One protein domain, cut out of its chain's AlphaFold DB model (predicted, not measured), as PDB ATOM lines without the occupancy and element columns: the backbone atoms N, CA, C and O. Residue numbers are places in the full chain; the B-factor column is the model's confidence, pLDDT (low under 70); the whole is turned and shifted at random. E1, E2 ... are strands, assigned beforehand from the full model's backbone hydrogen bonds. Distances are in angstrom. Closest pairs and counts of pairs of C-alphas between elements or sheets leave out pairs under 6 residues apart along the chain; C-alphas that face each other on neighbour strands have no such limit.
ATOM      1  N   ALA A 227      63.721   9.320   7.068       94.94
ATOM      2  CA  ALA A 227      63.543   8.123   7.880       94.94
ATOM      3  C   ALA A 227      63.621   6.875   6.989       94.94
ATOM      4  O   ALA A 227      63.377   6.951   5.785       94.94
ATOM      5  N   SER A 228      63.932   5.729   7.590       93.94
ATOM      6  CA  SER A 228      63.870   4.418   6.940       93.94
ATOM      7  C   SER A 228      62.503   3.788   7.189       93.94
ATOM      8  O   SER A 228      62.146   3.513   8.336       93.94
ATOM      9  N   ILE A 229      61.745   3.557   6.118       93.19
ATOM     10  CA  ILE A 229      60.407   2.954   6.150       93.19
ATOM     11  C   ILE A 229      60.444   1.649   5.354       93.19
ATOM     12  O   ILE A 229      60.973   1.609   4.243       93.19
ATOM     13  N   THR A 230      59.870   0.583   5.913       89.50
ATOM     14  CA  THR A 230      59.736  -0.694   5.198       89.50
ATOM     15  C   THR A 230      58.669  -0.565   4.115       89.50
ATOM     16  O   THR A 230      57.541  -0.175   4.410       89.50
ATOM     17  N   SER A 231      59.014  -0.919   2.876       92.44
ATOM     18  CA  SER A 231      58.103  -0.871   1.731       92.44
ATOM     19  C   SER A 231      58.202  -2.149   0.885       92.44
ATOM     20  O   SER A 231      59.321  -2.556   0.573       92.44
ATOM     21  N   PRO A 232      57.070  -2.763   0.490       93.69
ATOM     22  CA  PRO A 232      55.711  -2.372   0.868       93.69
ATOM     23  C   PRO A 232      55.402  -2.700   2.341       93.69
ATOM     24  O   PRO A 232      55.706  -3.794   2.822       93.69
ATOM     25  N   LYS A 233      54.726  -1.792   3.060       92.75
ATOM     26  CA  LYS A 233      54.067  -2.143   4.330       92.75
ATOM     27  C   LYS A 233      52.796  -2.903   3.983       92.75
ATOM     28  O   LYS A 233      51.938  -2.373   3.288       92.75
ATOM     29  N   THR A 234      52.662  -4.135   4.461       93.44
ATOM     30  CA  THR A 234      51.419  -4.904   4.290       93.44
ATOM     31  C   THR A 234      50.493  -4.680   5.478       93.44
ATOM     32  O   THR A 234      50.938  -4.755   6.627       93.44
ATOM     33  N   GLU A 235      49.219  -4.429   5.198       94.00
ATOM     34  CA  GLU A 235      48.138  -4.338   6.173       94.00
ATOM     35  C   GLU A 235      47.047  -5.350   5.811       94.00
ATOM     36  O   GLU A 235      46.561  -5.386   4.677       94.00
ATOM     37  N   TYR A 236      46.695  -6.205   6.770       94.31
ATOM     38  CA  TYR A 236      45.750  -7.295   6.558       94.31
ATOM     39  C   TYR A 236      44.371  -6.909   7.084       94.31
ATOM     40  O   TYR A 236      44.227  -6.508   8.234       94.31
ATOM     41  N   VAL A 237      43.344  -7.102   6.262       95.19
ATOM     42  CA  VAL A 237      41.946  -6.896   6.640       95.19
ATOM     43  C   VAL A 237      41.251  -8.245   6.637       95.19
ATOM     44  O   VAL A 237      41.140  -8.911   5.606       95.19
ATOM     45  N   VAL A 238      40.800  -8.675   7.811       94.56
ATOM     46  CA  VAL A 238      40.245 -10.017   7.964       94.56
ATOM     47  C   VAL A 238      38.793 -10.056   7.539       94.56
ATOM     48  O   VAL A 238      37.967  -9.297   8.036       94.56
ATOM     49  N   SER A 239      38.503 -10.965   6.614       96.25
ATOM     50  CA  SER A 239      37.165 -11.270   6.126       96.25
ATOM     51  C   SER A 239      37.072 -12.779   5.939       96.25
ATOM     52  O   SER A 239      37.703 -13.342   5.047       96.25
ATOM     53  N   LEU A 240      36.331 -13.450   6.817       95.44
ATOM     54  CA  LEU A 240      36.342 -14.903   6.985       95.44
ATOM     55  C   LEU A 240      34.962 -15.497   6.687       95.44
ATOM     56  O   LEU A 240      33.938 -14.975   7.128       95.44
ATOM     57  N   THR A 241      34.950 -16.635   5.998       94.50
ATOM     58  CA  THR A 241      33.813 -17.561   5.963       94.50
ATOM     59  C   THR A 241      34.306 -18.989   6.188       94.50
ATOM     60  O   THR A 241      35.218 -19.456   5.505       94.50
ATOM     61  N   TYR A 242      33.755 -19.673   7.190       92.50
ATOM     62  CA  TYR A 242      34.101 -21.063   7.495       92.50
ATOM     63  C   TYR A 242      33.014 -21.750   8.322       92.50
ATOM     64  O   TYR A 242      32.666 -21.275   9.401       92.50
ATOM     65  N   ASN A 243      32.496 -22.889   7.843       86.12
ATOM     66  CA  ASN A 243      31.511 -23.731   8.542       86.12
ATOM     67  C   ASN A 243      30.363 -22.946   9.211       86.12
ATOM     68  O   ASN A 243      30.052 -23.147  10.382       86.12
ATOM     69  N   GLY A 244      29.753 -22.014   8.472       84.06
ATOM     70  CA  GLY A 244      28.651 -21.173   8.959       84.06
ATOM     71  C   GLY A 244      29.069 -19.997   9.848       84.06
ATOM     72  O   GLY A 244      28.234 -19.150  10.151       84.06
ATOM     73  N   THR A 245      30.345 -19.898  10.225       85.50
ATOM     74  CA  THR A 245      30.902 -18.693  10.846       85.50
ATOM     75  C   THR A 245      31.267 -17.689   9.767       85.50
ATOM     76  O   THR A 245      32.025 -18.008   8.848       85.50
ATOM     77  N   GLU A 246      30.766 -16.465   9.897       91.50
ATOM     78  CA  GLU A 246      31.068 -15.376   8.977       91.50
ATOM     79  C   GLU A 246      31.540 -14.130   9.723       91.50
ATOM     80  O   GLU A 246      30.915 -13.685  10.683       91.50
ATOM     81  N   LEU A 247      32.620 -13.533   9.228       91.75
ATOM     82  CA  LEU A 247      33.128 -12.242   9.668       91.75
ATOM     83  C   LEU A 247      33.373 -11.385   8.427       91.75
ATOM     84  O   LEU A 247      34.250 -11.691   7.626       91.75
ATOM     85  N   GLN A 248      32.593 -10.319   8.256       95.75
ATOM     86  CA  GLN A 248      32.745  -9.403   7.126       95.75
ATOM     87  C   GLN A 248      33.803  -8.341   7.441       95.75
ATOM     88  O   GLN A 248      33.554  -7.437   8.239       95.75
ATOM     89  N   GLY A 249      34.950  -8.417   6.768       95.50
ATOM     90  CA  GLY A 249      35.961  -7.363   6.802       95.50
ATOM     91  C   GLY A 249      35.499  -6.124   6.043       95.50
ATOM     92  O   GLY A 249      34.835  -6.233   5.007       95.50
ATOM     93  N   LYS A 250      35.842  -4.939   6.548       96.25
ATOM     94  CA  LYS A 250      35.502  -3.658   5.921       96.25
ATOM     95  C   LYS A 250      36.682  -2.708   6.002       96.25
ATOM     96  O   LYS A 250      37.346  -2.661   7.032       96.25
ATOM     97  N   ILE A 251      36.892  -1.928   4.950       97.25
ATOM     98  CA  ILE A 251      37.736  -0.733   4.982       97.25
ATOM     99  C   ILE A 251      36.788   0.455   4.937       97.25
ATOM    100  O   ILE A 251      35.954   0.533   4.041       97.25
ATOM    101  N   THR A 252      36.876   1.349   5.915       97.12
ATOM    102  CA  THR A 252      35.954   2.482   6.044       97.12
ATOM    103  C   THR A 252      36.707   3.798   6.101       97.12
ATOM    104  O   THR A 252      37.832   3.852   6.605       97.12
ATOM    105  N   ASN A 253      36.057   4.874   5.663       96.81
ATOM    106  CA  ASN A 253      36.572   6.231   5.837       96.81
ATOM    107  C   ASN A 253      36.991   6.503   7.287       96.81
ATOM    108  O   ASN A 253      36.231   6.260   8.225       96.81
ATOM    109  N   GLY A 254      38.214   7.005   7.463       94.56
ATOM    110  CA  GLY A 254      38.772   7.322   8.778       94.56
ATOM    111  C   GLY A 254      39.504   6.165   9.466       94.56
ATOM    112  O   GLY A 254      40.098   6.383  10.520       94.56
ATOM    113  N   MET A 255      39.509   4.956   8.889       95.62
ATOM    114  CA  MET A 255      40.353   3.863   9.377       95.62
ATOM    115  C   MET A 255      41.826   4.276   9.312       95.62
ATOM    116  O   MET A 255      42.269   4.828   8.306       95.62
ATOM    117  N   THR A 256      42.589   4.012  10.373       96.06
ATOM    118  CA  THR A 256      44.008   4.374  10.436       96.06
ATOM    119  C   THR A 256      44.911   3.152  10.332       96.06
ATOM    120  O   THR A 256      44.604   2.087  10.861       96.06
ATOM    121  N   VAL A 257      46.045   3.326   9.659       93.94
ATOM    122  CA  VAL A 257      47.117   2.339   9.529       93.94
ATOM    123  C   VAL A 257      48.403   2.961  10.052       93.94
ATOM    124  O   VAL A 257      48.771   4.072   9.670       93.94
ATOM    125  N   LYS A 258      49.093   2.241  10.935       92.81
ATOM    126  CA  LYS A 258      50.402   2.643  11.449       92.81
ATOM    127  C   LYS A 258      51.503   2.095  10.549       92.81
ATOM    128  O   LYS A 258      51.589   0.887  10.323       92.81
ATOM    129  N   ILE A 259      52.341   2.990  10.043       93.19
ATOM    130  CA  ILE A 259      53.478   2.660   9.185       93.19
ATOM    131  C   ILE A 259      54.762   2.947   9.976       93.19
ATOM    132  O   ILE A 259      55.134   4.118  10.108       93.19
ATOM    133  N   PRO A 260      55.427   1.914  10.519       91.12
ATOM    134  CA  PRO A 260      56.596   2.104  11.364       91.12
ATOM    135  C   PRO A 260      57.800   2.606  10.560       91.12
ATOM    136  O   PRO A 260      58.022   2.208   9.412       91.12
ATOM    137  N   TYR A 261      58.606   3.451  11.195       91.88
ATOM    138  CA  TYR A 261      59.862   3.968  10.667       91.88
ATOM    139  C   TYR A 261      60.976   3.939  11.718       91.88
ATOM    140  O   TYR A 261      60.734   3.987  12.927       91.88
ATOM    141  N   THR A 262      62.222   3.899  11.246       90.81
ATOM    142  CA  THR A 262      63.438   3.941  12.074       90.81
ATOM    143  C   THR A 262      64.472   4.896  11.482       90.81
ATOM    144  O   THR A 262      64.350   5.319  10.332       90.81
ATOM    145  N   GLY A 263      65.485   5.268  12.270       89.81
ATOM    146  CA  GLY A 263      66.535   6.193  11.835       89.81
ATOM    147  C   GLY A 263      65.985   7.559  11.422       89.81
ATOM    148  O   GLY A 263      66.523   8.190  10.515       89.81
ATOM    149  N   GLY A 264      64.869   7.966  12.025       92.12
ATOM    150  CA  GLY A 264      64.168   9.181  11.655       92.12
ATOM    151  C   GLY A 264      64.832  10.438  12.219       92.12
ATOM    152  O   GLY A 264      65.367  10.449  13.330       92.12
ATOM    153  N   SER A 265      64.805  11.517  11.440       91.94
ATOM    154  CA  SER A 265      65.221  12.847  11.882       91.94
ATOM    155  C   SER A 265      64.570  13.933  11.031       91.94
ATOM    156  O   SER A 265      64.525  13.816   9.806       91.94
ATOM    157  N   GLY A 266      64.110  15.004  11.677       92.50
ATOM    158  CA  GLY A 266      63.577  16.200  11.027       92.50
ATOM    159  C   GLY A 266      62.123  16.102  10.559       92.50
ATOM    160  O   GLY A 266      61.432  15.112  10.788       92.50
ATOM    161  N   SER A 267      61.637  17.166   9.925       93.25
ATOM    162  CA  SER A 267      60.235  17.323   9.529       93.25
ATOM    163  C   SER A 267      59.880  16.572   8.248       93.25
ATOM    164  O   SER A 267      60.699  16.406   7.344       93.25
ATOM    165  N   TYR A 268      58.617  16.190   8.115       95.00
ATOM    166  CA  TYR A 268      58.055  15.683   6.871       95.00
ATOM    167  C   TYR A 268      56.746  16.385   6.530       95.00
ATOM    168  O   TYR A 268      55.964  16.768   7.405       95.00
ATOM    169  N   ASN A 269      56.522  16.566   5.231       93.44
ATOM    170  CA  ASN A 269      55.303  17.187   4.727       93.44
ATOM    171  C   ASN A 269      54.121  16.220   4.802       93.44
ATOM    172  O   ASN A 269      54.295  15.002   4.848       93.44
ATOM    173  N   ALA A 270      52.911  16.781   4.774       95.88
ATOM    174  CA  ALA A 270      51.716  15.976   4.595       95.88
ATOM    175  C   ALA A 270      51.793  15.235   3.252       95.88
ATOM    176  O   ALA A 270      52.221  15.806   2.247       95.88
ATOM    177  N   ALA A 271      51.366  13.977   3.243       96.62
ATOM    178  CA  ALA A 271      51.304  13.149   2.050       96.62
ATOM    179  C   ALA A 271      49.862  12.724   1.800       96.62
ATOM    180  O   ALA A 271      49.167  12.297   2.717       96.62
ATOM    181  N   VAL A 272      49.421  12.831   0.552       97.19
ATOM    182  CA  VAL A 272      48.119  12.332   0.105       97.19
ATOM    183  C   VAL A 272      48.372  11.491  -1.131       97.19
ATOM    184  O   VAL A 272      48.942  11.978  -2.108       97.19
ATOM    185  N   ALA A 273      47.996  10.219  -1.067       96.69
ATOM    186  CA  ALA A 273      48.143   9.309  -2.189       96.69
ATOM    187  C   ALA A 273      47.069   9.570  -3.248       96.69
ATOM    188  O   ALA A 273      45.926   9.925  -2.944       96.69
ATOM    189  N   THR A 274      47.404   9.333  -4.508       95.19
ATOM    190  CA  THR A 274      46.392   9.266  -5.563       95.19
ATOM    191  C   THR A 274      45.466   8.067  -5.317       95.19
ATOM    192  O   THR A 274      45.973   6.986  -4.997       95.19
ATOM    193  N   PRO A 275      44.134   8.212  -5.470       96.75
ATOM    194  CA  PRO A 275      43.208   7.091  -5.331       96.75
ATOM    195  C   PRO A 275      43.588   5.909  -6.227       96.75
ATOM    196  O   PRO A 275      43.880   6.078  -7.410       96.75
ATOM    197  N   THR A 276      43.597   4.713  -5.646       97.56
ATOM    198  CA  THR A 276      43.972   3.451  -6.290       97.56
ATOM    199  C   THR A 276      42.754   2.540  -6.352       97.56
ATOM    200  O   THR A 276      42.095   2.341  -5.336       97.56
ATOM    201  N   ALA A 277      42.445   1.980  -7.523       97.50
ATOM    202  CA  ALA A 277      41.333   1.042  -7.671       97.50
ATOM    203  C   ALA A 277      41.559  -0.233  -6.844       97.50
ATOM    204  O   ALA A 277      42.669  -0.771  -6.813       97.50
ATOM    205  N   THR A 278      40.505  -0.717  -6.193       97.62
ATOM    206  CA  THR A 278      40.519  -2.002  -5.494       97.62
ATOM    207  C   THR A 278      40.213  -3.157  -6.448       97.62
ATOM    208  O   THR A 278      39.541  -3.000  -7.469       97.62
ATOM    209  N   ALA A 279      40.685  -4.356  -6.106       97.19
ATOM    210  CA  ALA A 279      40.125  -5.591  -6.641       97.19
ATOM    211  C   ALA A 279      38.651  -5.738  -6.202       97.19
ATOM    212  O   ALA A 279      38.296  -5.246  -5.125       97.19
ATOM    213  N   PRO A 280      37.794  -6.451  -6.961       96.69
ATOM    214  CA  PRO A 280      36.398  -6.651  -6.581       96.69
ATOM    215  C   PRO A 280      36.256  -7.235  -5.168       96.69
ATOM    216  O   PRO A 280      36.834  -8.273  -4.831       96.69
ATOM    217  N   GLY A 281      35.504  -6.524  -4.338       96.25
ATOM    218  CA  GLY A 281      35.119  -6.897  -2.990       96.25
ATOM    219  C   GLY A 281      33.896  -7.810  -2.963       96.25
ATOM    220  O   GLY A 281      33.425  -8.334  -3.982       96.25
ATOM    221  N   GLN A 282      33.359  -8.002  -1.763       96.75
ATOM    222  CA  GLN A 282      32.214  -8.865  -1.521       96.75
ATOM    223  C   GLN A 282      31.007  -8.398  -2.344       96.75
ATOM    224  O   GLN A 282      30.576  -7.257  -2.240       96.75
ATOM    225  N   GLY A 283      30.431  -9.295  -3.148       93.88
ATOM    226  CA  GLY A 283      29.277  -8.959  -3.990       93.88
ATOM    227  C   GLY A 283      29.608  -8.082  -5.204       93.88
ATOM    228  O   GLY A 283      28.691  -7.519  -5.793       93.88
ATOM    229  N   GLY A 284      30.884  -7.981  -5.593       92.25
ATOM    230  CA  GLY A 284      31.322  -7.149  -6.718       92.25
ATOM    231  C   GLY A 284      31.552  -5.684  -6.346       92.25
ATOM    232  O   GLY A 284      31.582  -4.839  -7.235       92.25
ATOM    233  N   ASP A 285      31.703  -5.396  -5.053       92.12
ATOM    234  CA  ASP A 285      31.986  -4.064  -4.521       92.12
ATOM    235  C   ASP A 285      33.298  -3.508  -5.101       92.12
ATOM    236  O   ASP A 285      34.353  -4.133  -4.982       92.12
ATOM    237  N   MET A 286      33.244  -2.371  -5.787       92.12
ATOM    238  CA  MET A 286      34.405  -1.762  -6.438       92.12
ATOM    239  C   MET A 286      34.529  -0.318  -5.981       92.12
ATOM    240  O   MET A 286      33.620   0.482  -6.192       92.12
ATOM    241  N   ASN A 287      35.691   0.013  -5.428       96.25
ATOM    242  CA  ASN A 287      36.010   1.341  -4.930       96.25
ATOM    243  C   ASN A 287      37.385   1.779  -5.428       96.25
ATOM    244  O   ASN A 287      38.190   0.989  -5.932       96.25
ATOM    245  N   THR A 288      37.695   3.043  -5.200       97.44
ATOM    246  CA  THR A 288      39.069   3.505  -5.059       97.44
ATOM    247  C   THR A 288      39.390   3.756  -3.592       97.44
ATOM    248  O   THR A 288      38.554   4.207  -2.808       97.44
ATOM    249  N   VAL A 289      40.627   3.450  -3.217       97.75
ATOM    250  CA  VAL A 289      41.178   3.698  -1.887       97.75
ATOM    251  C   VAL A 289      42.372   4.637  -1.984       97.75
ATOM    252  O   VAL A 289      43.217   4.517  -2.869       97.75
ATOM    253  N   SER A 290      42.448   5.591  -1.067       97.44
ATOM    254  CA  SER A 290      43.578   6.503  -0.896       97.44
ATOM    255  C   SER A 290      43.995   6.529   0.574       97.44
ATOM    256  O   SER A 290      43.275   6.046   1.452       97.44
ATOM    257  N   LEU A 291      45.164   7.096   0.850       97.94
ATOM    258  CA  LEU A 291      45.642   7.374   2.194       97.94
ATOM    259  C   LEU A 291      46.091   8.829   2.313       97.94
ATOM    260  O   LEU A 291      46.567   9.433   1.350       97.94
ATOM    261  N   SER A 292      45.979   9.367   3.522       98.06
ATOM    262  CA  SER A 292      46.532  10.668   3.895       98.06
ATOM    263  C   SER A 292      47.366  10.553   5.168       98.06
ATOM    264  O   SER A 292      46.986   9.859   6.106       98.06
ATOM    265  N   ILE A 293      48.514  11.224   5.200       98.25
ATOM    266  CA  ILE A 293      49.415  11.316   6.350       98.25
ATOM    267  C   ILE A 293      49.599  12.812   6.641       98.25
ATOM    268  O   ILE A 293      50.014  13.545   5.740       98.25
ATOM    269  N   PRO A 294      49.293  13.304   7.853       97.44
ATOM    270  CA  PRO A 294      49.507  14.708   8.201       97.44
ATOM    271  C   PRO A 294      51.004  15.030   8.292       97.44
ATOM    272  O   PRO A 294      51.810  14.151   8.578       97.44
ATOM    273  N   SER A 295      51.388  16.293   8.091       94.00
ATOM    274  CA  SER A 295      52.772  16.735   8.310       94.00
ATOM    275  C   SER A 295      53.190  16.541   9.768       94.00
ATOM    276  O   SER A 295      52.374  16.723  10.674       94.00
ATOM    277  N   GLY A 296      54.465  16.257  10.009       93.62
ATOM    278  CA  GLY A 296      54.977  16.043  11.359       93.62
ATOM    279  C   GLY A 296      56.496  16.075  11.437       93.62
ATOM    280  O   GLY A 296      57.167  16.585  10.541       93.62
ATOM    281  N   ASN A 297      57.036  15.534  12.529       92.06
ATOM    282  CA  ASN A 297      58.472  15.373  12.741       92.06
ATOM    283  C   ASN A 297      58.792  13.910  13.020       92.06
ATOM    284  O   ASN A 297      58.094  13.257  13.796       92.06
ATOM    285  N   PHE A 298      59.858  13.413  12.407       94.50
ATOM    286  CA  PHE A 298      60.398  12.110  12.734       94.50
ATOM    287  C   PHE A 298      61.111  12.161  14.088       94.50
ATOM    288  O   PHE A 298      61.965  13.020  14.322       94.50
ATOM    289  N   GLY A 299      60.783  11.214  14.966       89.75
ATOM    290  CA  GLY A 299      61.674  10.814  16.054       89.75
ATOM    291  C   GLY A 299      62.741   9.838  15.551       89.75
ATOM    292  O   GLY A 299      62.774   9.504  14.372       89.75
ATOM    293  N   VAL A 300      63.573   9.305  16.452       86.50
ATOM    294  CA  VAL A 300      64.538   8.240  16.099       86.50
ATOM    295  C   VAL A 300      63.816   7.001  15.545       86.50
ATOM    296  O   VAL A 300      64.289   6.366  14.603       86.50
ATOM    297  N   SER A 301      62.641   6.698  16.092       87.50
ATOM    298  CA  SER A 301      61.693   5.691  15.618       87.50
ATOM    299  C   SER A 301      60.268   6.146  15.927       87.50
ATOM    300  O   SER A 301      60.056   6.955  16.834       87.50
ATOM    301  N   GLY A 302      59.288   5.617  15.206       88.69
ATOM    302  CA  GLY A 302      57.879   5.909  15.448       88.69
ATOM    303  C   GLY A 302      56.984   5.354  14.349       88.69
ATOM    304  O   GLY A 302      57.440   4.585  13.509       88.69
ATOM    305  N   ASP A 303      55.724   5.782  14.345       92.00
ATOM    306  CA  ASP A 303      54.741   5.417  13.326       92.00
ATOM    307  C   ASP A 303      54.287   6.662  12.557       92.00
ATOM    308  O   ASP A 303      53.939   7.682  13.157       92.00
ATOM    309  N   LEU A 304      54.223   6.569  11.229       95.38
ATOM    310  CA  LEU A 304      53.366   7.449  10.440       95.38
ATOM    311  C   LEU A 304      51.932   6.927  10.547       95.38
ATOM    312  O   LEU A 304      51.672   5.756  10.270       95.38
ATOM    313  N   VAL A 305      50.997   7.789  10.942       96.19
ATOM    314  CA  VAL A 305      49.574   7.438  11.021       96.19
ATOM    315  C   VAL A 305      48.910   7.828   9.704       96.19
ATOM    316  O   VAL A 305      48.683   9.010   9.447       96.19
ATOM    317  N   ALA A 306      48.637   6.831   8.864       97.44
ATOM    318  CA  ALA A 306      47.941   6.997   7.597       97.44
ATOM    319  C   ALA A 306      46.434   6.798   7.791       97.44
ATOM    320  O   ALA A 306      46.014   5.767   8.306       97.44
ATOM    321  N   THR A 307      45.619   7.751   7.352       98.25
ATOM    322  CA  THR A 307      44.155   7.649   7.368       98.25
ATOM    323  C   THR A 307      43.657   7.242   5.989       98.25
ATOM    324  O   THR A 307      43.900   7.952   5.010       98.25
ATOM    325  N   LEU A 308      42.955   6.113   5.916       98.19
ATOM    326  CA  LEU A 308      42.370   5.583   4.691       98.19
ATOM    327  C   LEU A 308      41.086   6.330   4.324       98.19
ATOM    328  O   LEU A 308      40.268   6.679   5.182       98.19
ATOM    329  N   THR A 309      40.916   6.552   3.025       97.75
ATOM    330  CA  THR A 309      39.694   7.082   2.413       97.75
ATOM    331  C   THR A 309      39.239   6.129   1.314       97.75
ATOM    332  O   THR A 309      40.055   5.688   0.507       97.75
ATOM    333  N   VAL A 310      37.949   5.828   1.295       97.75
ATOM    334  CA  VAL A 310      37.232   5.024   0.311       97.75
ATOM    335  C   VAL A 310      36.239   5.948  -0.391       97.75
ATOM    336  O   VAL A 310      35.571   6.759   0.260       97.75
ATOM    337  N   ASP A 311      36.167   5.864  -1.714       95.69
ATOM    338  CA  ASP A 311      35.162   6.589  -2.494       95.69
ATOM    339  C   ASP A 311      33.751   5.975  -2.360       95.69
ATOM    340  O   ASP A 311      33.506   5.078  -1.552       95.69
ATOM    341  N   GLY A 312      32.789   6.494  -3.128       91.62
ATOM    342  CA  GLY A 312      31.429   5.956  -3.160       91.62
ATOM    343  C   GLY A 312      30.690   6.113  -1.830       91.62
ATOM    344  O   GLY A 312      30.507   7.229  -1.341       91.62
ATOM    345  N   ASP A 313      30.238   4.996  -1.263       91.88
ATOM    346  CA  ASP A 313      29.530   4.931   0.022       91.88
ATOM    347  C   ASP A 313      30.472   4.999   1.243       91.88
ATOM    348  O   ASP A 313      30.018   4.988   2.391       91.88
ATOM    349  N   GLY A 314      31.784   5.112   1.007       95.38
ATOM    350  CA  GLY A 314      32.799   5.234   2.045       95.38
ATOM    351  C   GLY A 314      33.151   3.920   2.741       95.38
ATOM    352  O   GLY A 314      33.811   3.962   3.788       95.38
ATOM    353  N   VAL A 315      32.723   2.774   2.193       97.19
ATOM    354  CA  VAL A 315      32.970   1.443   2.750       97.19
ATOM    355  C   VAL A 315      33.300   0.451   1.638       97.19
ATOM    356  O   VAL A 315      32.451   0.122   0.831       97.19
ATOM    357  N   TYR A 316      34.497  -0.135   1.675       98.00
ATOM    358  CA  TYR A 316      34.832  -1.286   0.837       98.00
ATOM    359  C   TYR A 316      34.633  -2.578   1.634       98.00
ATOM    360  O   TYR A 316      35.297  -2.805   2.657       98.00
ATOM    361  N   ASN A 317      33.728  -3.441   1.178       97.75
ATOM    362  CA  ASN A 317      33.471  -4.738   1.795       97.75
ATOM    363  C   ASN A 317      34.467  -5.777   1.271       97.75
ATOM    364  O   ASN A 317      34.412  -6.212   0.124       97.75
ATOM    365  N   VAL A 318      35.371  -6.231   2.136       97.81
ATOM    366  CA  VAL A 318      36.410  -7.201   1.772       97.81
ATOM    367  C   VAL A 318      35.786  -8.567   1.486       97.81
ATOM    368  O   VAL A 318      35.025  -9.088   2.300       97.81
ATOM    369  N   THR A 319      36.130  -9.193   0.365       97.56
ATOM    370  CA  THR A 319      35.646 -10.534   0.007       97.56
ATOM    371  C   THR A 319      35.972 -11.535   1.112       97.56
ATOM    372  O   THR A 319      37.132 -11.648   1.516       97.56
ATOM    373  N   LYS A 320      34.963 -12.266   1.603       96.88
ATOM    374  CA  LYS A 320      35.173 -13.313   2.613       96.88
ATOM    375  C   LYS A 320      36.016 -14.443   2.026       96.88
ATOM    376  O   LYS A 320      35.780 -14.888   0.902       96.88
ATOM    377  N   LYS A 321      36.987 -14.918   2.797       97.06
ATOM    378  CA  LYS A 321      37.934 -15.966   2.414       97.06
ATOM    379  C   LYS A 321      37.882 -17.133   3.388       97.06
ATOM    380  O   LYS A 321      37.550 -16.950   4.561       97.06
ATOM    381  N   ALA A 322      38.209 -18.324   2.897       96.56
ATOM    382  CA  ALA A 322      38.424 -19.473   3.766       96.56
ATOM    383  C   ALA A 322      39.721 -19.288   4.585       96.56
ATOM    384  O   ALA A 322      40.602 -18.524   4.174       96.56
ATOM    385  N   PRO A 323      39.881 -19.975   5.730       95.94
ATOM    386  CA  PRO A 323      41.118 -19.926   6.506       95.94
ATOM    387  C   PRO A 323      42.328 -20.302   5.642       95.94
ATOM    388  O   PRO A 323      42.323 -21.335   4.976       95.94
ATOM    389  N   GLY A 324      43.365 -19.463   5.651       95.56
ATOM    390  CA  GLY A 324      44.583 -19.647   4.853       95.56
ATOM    391  C   GLY A 324      44.519 -19.058   3.441       95.56
ATOM    392  O   GLY A 324      45.550 -18.973   2.779       95.56
ATOM    393  N   GLU A 325      43.352 -18.600   2.984       97.12
ATOM    394  CA  GLU A 325      43.224 -17.884   1.717       97.12
ATOM    395  C   GLU A 325      43.371 -16.370   1.896       97.12
ATOM    396  O   GLU A 325      42.912 -15.780   2.880       97.12
ATOM    397  N   GLN A 326      43.958 -15.723   0.888       96.69
ATOM    398  CA  GLN A 326      44.114 -14.273   0.826       96.69
ATOM    399  C   GLN A 326      43.963 -13.743  -0.601       96.69
ATOM    400  O   GLN A 326      44.012 -14.505  -1.568       96.69
ATOM    401  N   TYR A 327      43.790 -12.431  -0.737       97.19
ATOM    402  CA  TYR A 327      43.876 -11.730  -2.014       97.19
ATOM    403  C   TYR A 327      44.366 -10.293  -1.821       97.19
ATOM    404  O   TYR A 327      44.120  -9.670  -0.786       97.19
ATOM    405  N   ASP A 328      45.047  -9.765  -2.833       97.62
ATOM    406  CA  ASP A 328      45.490  -8.376  -2.837       97.62
ATOM    407  C   ASP A 328      44.288  -7.465  -3.130       97.62
ATOM    408  O   ASP A 328      43.619  -7.625  -4.151       97.62
ATOM    409  N   ILE A 329      44.003  -6.525  -2.224       98.06
ATOM    410  CA  ILE A 329      42.919  -5.546  -2.381       98.06
ATOM    411  C   ILE A 329      43.409  -4.386  -3.244       98.06
ATOM    412  O   ILE A 329      42.800  -4.077  -4.260       98.06
ATOM    413  N   ALA A 330      44.501  -3.738  -2.830       97.56
ATOM    414  CA  ALA A 330      45.125  -2.618  -3.530       97.56
ATOM    415  C   ALA A 330      46.565  -2.417  -3.033       97.56
ATOM    416  O   ALA A 330      46.884  -2.748  -1.889       97.56
ATOM    417  N   THR A 331      47.421  -1.830  -3.870       98.06
ATOM    418  CA  THR A 331      48.748  -1.332  -3.468       98.06
ATOM    419  C   THR A 331      48.770   0.172  -3.692       98.06
ATOM    420  O   THR A 331      48.771   0.617  -4.834       98.06
ATOM    421  N   ILE A 332      48.720   0.943  -2.606       98.06
ATOM    422  CA  ILE A 332      48.590   2.401  -2.633       98.06
ATOM    423  C   ILE A 332      49.996   3.018  -2.612       98.06
ATOM    424  O   ILE A 332      50.674   2.919  -1.580       98.06
ATOM    425  N   PRO A 333      50.451   3.666  -3.700       97.75
ATOM    426  CA  PRO A 333      51.718   4.381  -3.704       97.75
ATOM    427  C   PRO A 333      51.574   5.718  -2.970       97.75
ATOM    428  O   PRO A 333      50.609   6.458  -3.169       97.75
ATOM    429  N   TYR A 334      52.552   6.059  -2.140       96.94
ATOM    430  CA  TYR A 334      52.635   7.360  -1.483       96.94
ATOM    431  C   TYR A 334      54.086   7.830  -1.411       96.94
ATOM    432  O   TYR A 334      55.018   7.032  -1.474       96.94
ATOM    433  N   SER A 335      54.289   9.138  -1.264       95.62
ATOM    434  CA  SER A 335      55.631   9.717  -1.192       95.62
ATOM    435  C   SER A 335      55.796  10.530   0.082       95.62
ATOM    436  O   SER A 335      54.962  11.380   0.390       95.62
ATOM    437  N   ILE A 336      56.896  10.312   0.799       95.94
ATOM    438  CA  ILE A 336      57.301  11.143   1.938       95.94
ATOM    439  C   ILE A 336      58.619  11.815   1.576       95.94
ATOM    440  O   ILE A 336      59.602  11.145   1.265       95.94
ATOM    441  N   ASN A 337      58.623  13.152   1.580       92.62
ATOM    442  CA  ASN A 337      59.792  13.987   1.277       92.62
ATOM    443  C   ASN A 337      60.511  13.598  -0.037       92.62
ATOM    444  O   ASN A 337      61.735  13.620  -0.117       92.62
ATOM    445  N   GLY A 338      59.744  13.220  -1.068       89.31
ATOM    446  CA  GLY A 338      60.263  12.840  -2.389       89.31
ATOM    447  C   GLY A 338      60.698  11.377  -2.534       89.31
ATOM    448  O   GLY A 338      61.028  10.966  -3.642       89.31
ATOM    449  N   THR A 339      60.665  10.578  -1.462       94.19
ATOM    450  CA  THR A 339      60.904   9.125  -1.530       94.19
ATOM    451  C   THR A 339      59.579   8.380  -1.642       94.19
ATOM    452  O   THR A 339      58.645   8.692  -0.904       94.19
ATOM    453  N   ASN A 340      59.499   7.411  -2.556       95.81
ATOM    454  CA  ASN A 340      58.290   6.631  -2.824       95.81
ATOM    455  C   ASN A 340      58.232   5.369  -1.961       95.81
ATOM    456  O   ASN A 340      59.232   4.671  -1.800       95.81
ATOM    457  N   TYR A 341      57.037   5.072  -1.469       97.19
ATOM    458  CA  TYR A 341      56.710   3.928  -0.635       97.19
ATOM    459  C   TYR A 341      55.345   3.365  -1.036       97.19
ATOM    460  O   TYR A 341      54.572   4.008  -1.751       97.19
ATOM    461  N   GLU A 342      55.032   2.169  -0.549       97.75
ATOM    462  CA  GLU A 342      53.795   1.465  -0.869       97.75
ATOM    463  C   GLU A 342      53.123   0.917   0.393       97.75
ATOM    464  O   GLU A 342      53.764   0.291   1.245       97.75
ATOM    465  N   LEU A 343      51.807   1.124   0.492       97.50
ATOM    466  CA  LEU A 343      50.938   0.431   1.440       97.50
ATOM    467  C   LEU A 343      50.140  -0.637   0.687       97.50
ATOM    468  O   LEU A 343      49.298  -0.318  -0.153       97.50
ATOM    469  N   LYS A 344      50.382  -1.906   1.006       97.38
ATOM    470  CA  LYS A 344      49.682  -3.051   0.425       97.38
ATOM    471  C   LYS A 344      48.542  -3.497   1.339       97.38
ATOM    472  O   LYS A 344      48.789  -3.961   2.449       97.38
ATOM    473  N   LEU A 345      47.306  -3.396   0.861       97.44
ATOM    474  CA  LEU A 345      46.106  -3.876   1.548       97.44
ATOM    475  C   LEU A 345      45.792  -5.305   1.089       97.44
ATOM    476  O   LEU A 345      45.666  -5.554  -0.111       97.44
ATOM    477  N   VAL A 346      45.651  -6.237   2.030       97.44
ATOM    478  CA  VAL A 346      45.406  -7.661   1.743       97.44
ATOM    479  C   VAL A 346      44.174  -8.141   2.497       97.44
ATOM    480  O   VAL A 346      44.104  -8.030   3.718       97.44
ATOM    481  N   GLY A 347      43.207  -8.710   1.780       97.31
ATOM    482  CA  GLY A 347      42.056  -9.381   2.376       97.31
ATOM    483  C   GLY A 347      42.411 -10.825   2.708       97.31
ATOM    484  O   GLY A 347      42.914 -11.531   1.836       97.31
ATOM    485  N   ILE A 348      42.165 -11.278   3.939       97.19
ATOM    486  CA  ILE A 348      42.564 -12.624   4.393       97.19
ATOM    487  C   ILE A 348      41.469 -13.313   5.216       97.19
ATOM    488  O   ILE A 348      40.777 -12.669   6.003       97.19
ATOM    489  N   GLY A 349      41.358 -14.638   5.096       96.69
ATOM    490  CA  GLY A 349      40.486 -15.476   5.932       96.69
ATOM    491  C   GLY A 349      41.075 -15.817   7.310       96.69
ATOM    492  O   GLY A 349      40.536 -16.646   8.029       96.69
ATOM    493  N   GLY A 350      42.196 -15.202   7.686       96.00
ATOM    494  CA  GLY A 350      43.007 -15.560   8.850       96.00
ATOM    495  C   GLY A 350      44.031 -16.669   8.576       96.00
ATOM    496  O   GLY A 350      44.032 -17.312   7.527       96.00
TER     497      GLY A 350
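Overview. This is residues 227 to 350 of the 633 residues of the protein "Fib_succ_major domain-containing protein" of Riemerella anatipestifer RA-CH-1 (UniProt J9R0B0). The domain is an elongated sandwich, two sheets only partly face to face: the strongly twisted, branched sheet E1 E6 E7 E8 E9 and the three-stranded sheet E2 E12 E11, their strands crossed at 36 degrees. The small hairpin E3 and E4 makes one end of the long axis, the bend of E6 lies toward the other, and the short pair E5 and E10 packs by the last residue of E9, Val 310. A long stretch without named elements, residues 269 to 287, folds back along E7. The printed part has 124 residues with twelve named strands, E1 to E12 in order along the chain, and no named helix; the class is all strand, the branched sheet is antiparallel and the sheet E2 E12 E11 mixed. The whole is compact, with a radius of gyration of the C-alphas of 15.4 A and spans of 51 by 28 by 19 A.

Arrangement. E1, residues 227 to 229, is an edge strand and the antiparallel neighbour of E6, residues 256 to 268; N 228 and O 262 are 2.8 A apart. On the other side of E6 are E8, residues 296 to 298, with N 298 and O 266 at 2.8 A, and E9, residues 301 to 310, with N 257 and O 306 at 2.8 A; both are antiparallel to E6. This pairing is staggered: E6 pairs with E9 over its residues 256 to 262 and with E8 over 266 to 268, and it bends by 136 degrees at residue 265. E9 has E6 on one side and E7, residues 288 to 293, on the other, antiparallel at 146 degrees, with N 307 and O 292 at 2.8 A. Residues 271 to 272 and 276 to 277 form short antiparallel pairings with E7. In the second sheet E12, residues 339 to 348, is the inner strand: E2, residues 233 to 238, is parallel to it at 21 degrees, with N 235 and O 344 at 2.8 A, and E11, residues 326 to 336, is antiparallel at 160 degrees, with N 332 and O 343 at 2.8 A. E11 and E12 form a hairpin. The parts of the two sheets that face each other are 9.4 A apart centre to centre; the closest C-alphas of E7 and E11, those of Ser 290 and Ile 332, are 6.7 A apart. E2 runs on into E3, residues 240 to 242, at 44 degrees, and E3 forms a hairpin with E4, residues 245 to 247, with N 240 and O 247 at 2.8 A. E4 runs on into E5, residues 250 to 252, which is antiparallel to E10, residues 315 to 317, with N 251 and O 316 at 2.9 A. The closest C-alphas of E5 and E9, those of Thr 252 and Val 310, are 6.4 A apart.

Along the chain. E1 begins at C-alpha 227 at (63.543, 8.123, 7.880). E2 is 16.3 A long from first to last C-alpha, E6 18.4 A, E7 17.3 A, E9 28.9 A, E11 28.7 A and E12 29.1 A; E1, E3, E4, E5, E8 and E10 have three residues each. E6 begins at C-alpha 256 at (44.008, 4.374, 10.436), and E12 ends at C-alpha 348 at (42.564, -12.624, 4.393).

Size, cuts and confidence. The two C-alphas farthest apart are those of Asn 243 and Gly 266, at 51.3 A. The printed part has no cut. The link from E6 to E7, 19 residues, is long; the link from E10 to E11, 8 residues, is short but not tight. The mean pLDDT of the printed part is 94.9, and no printed residue is under 70.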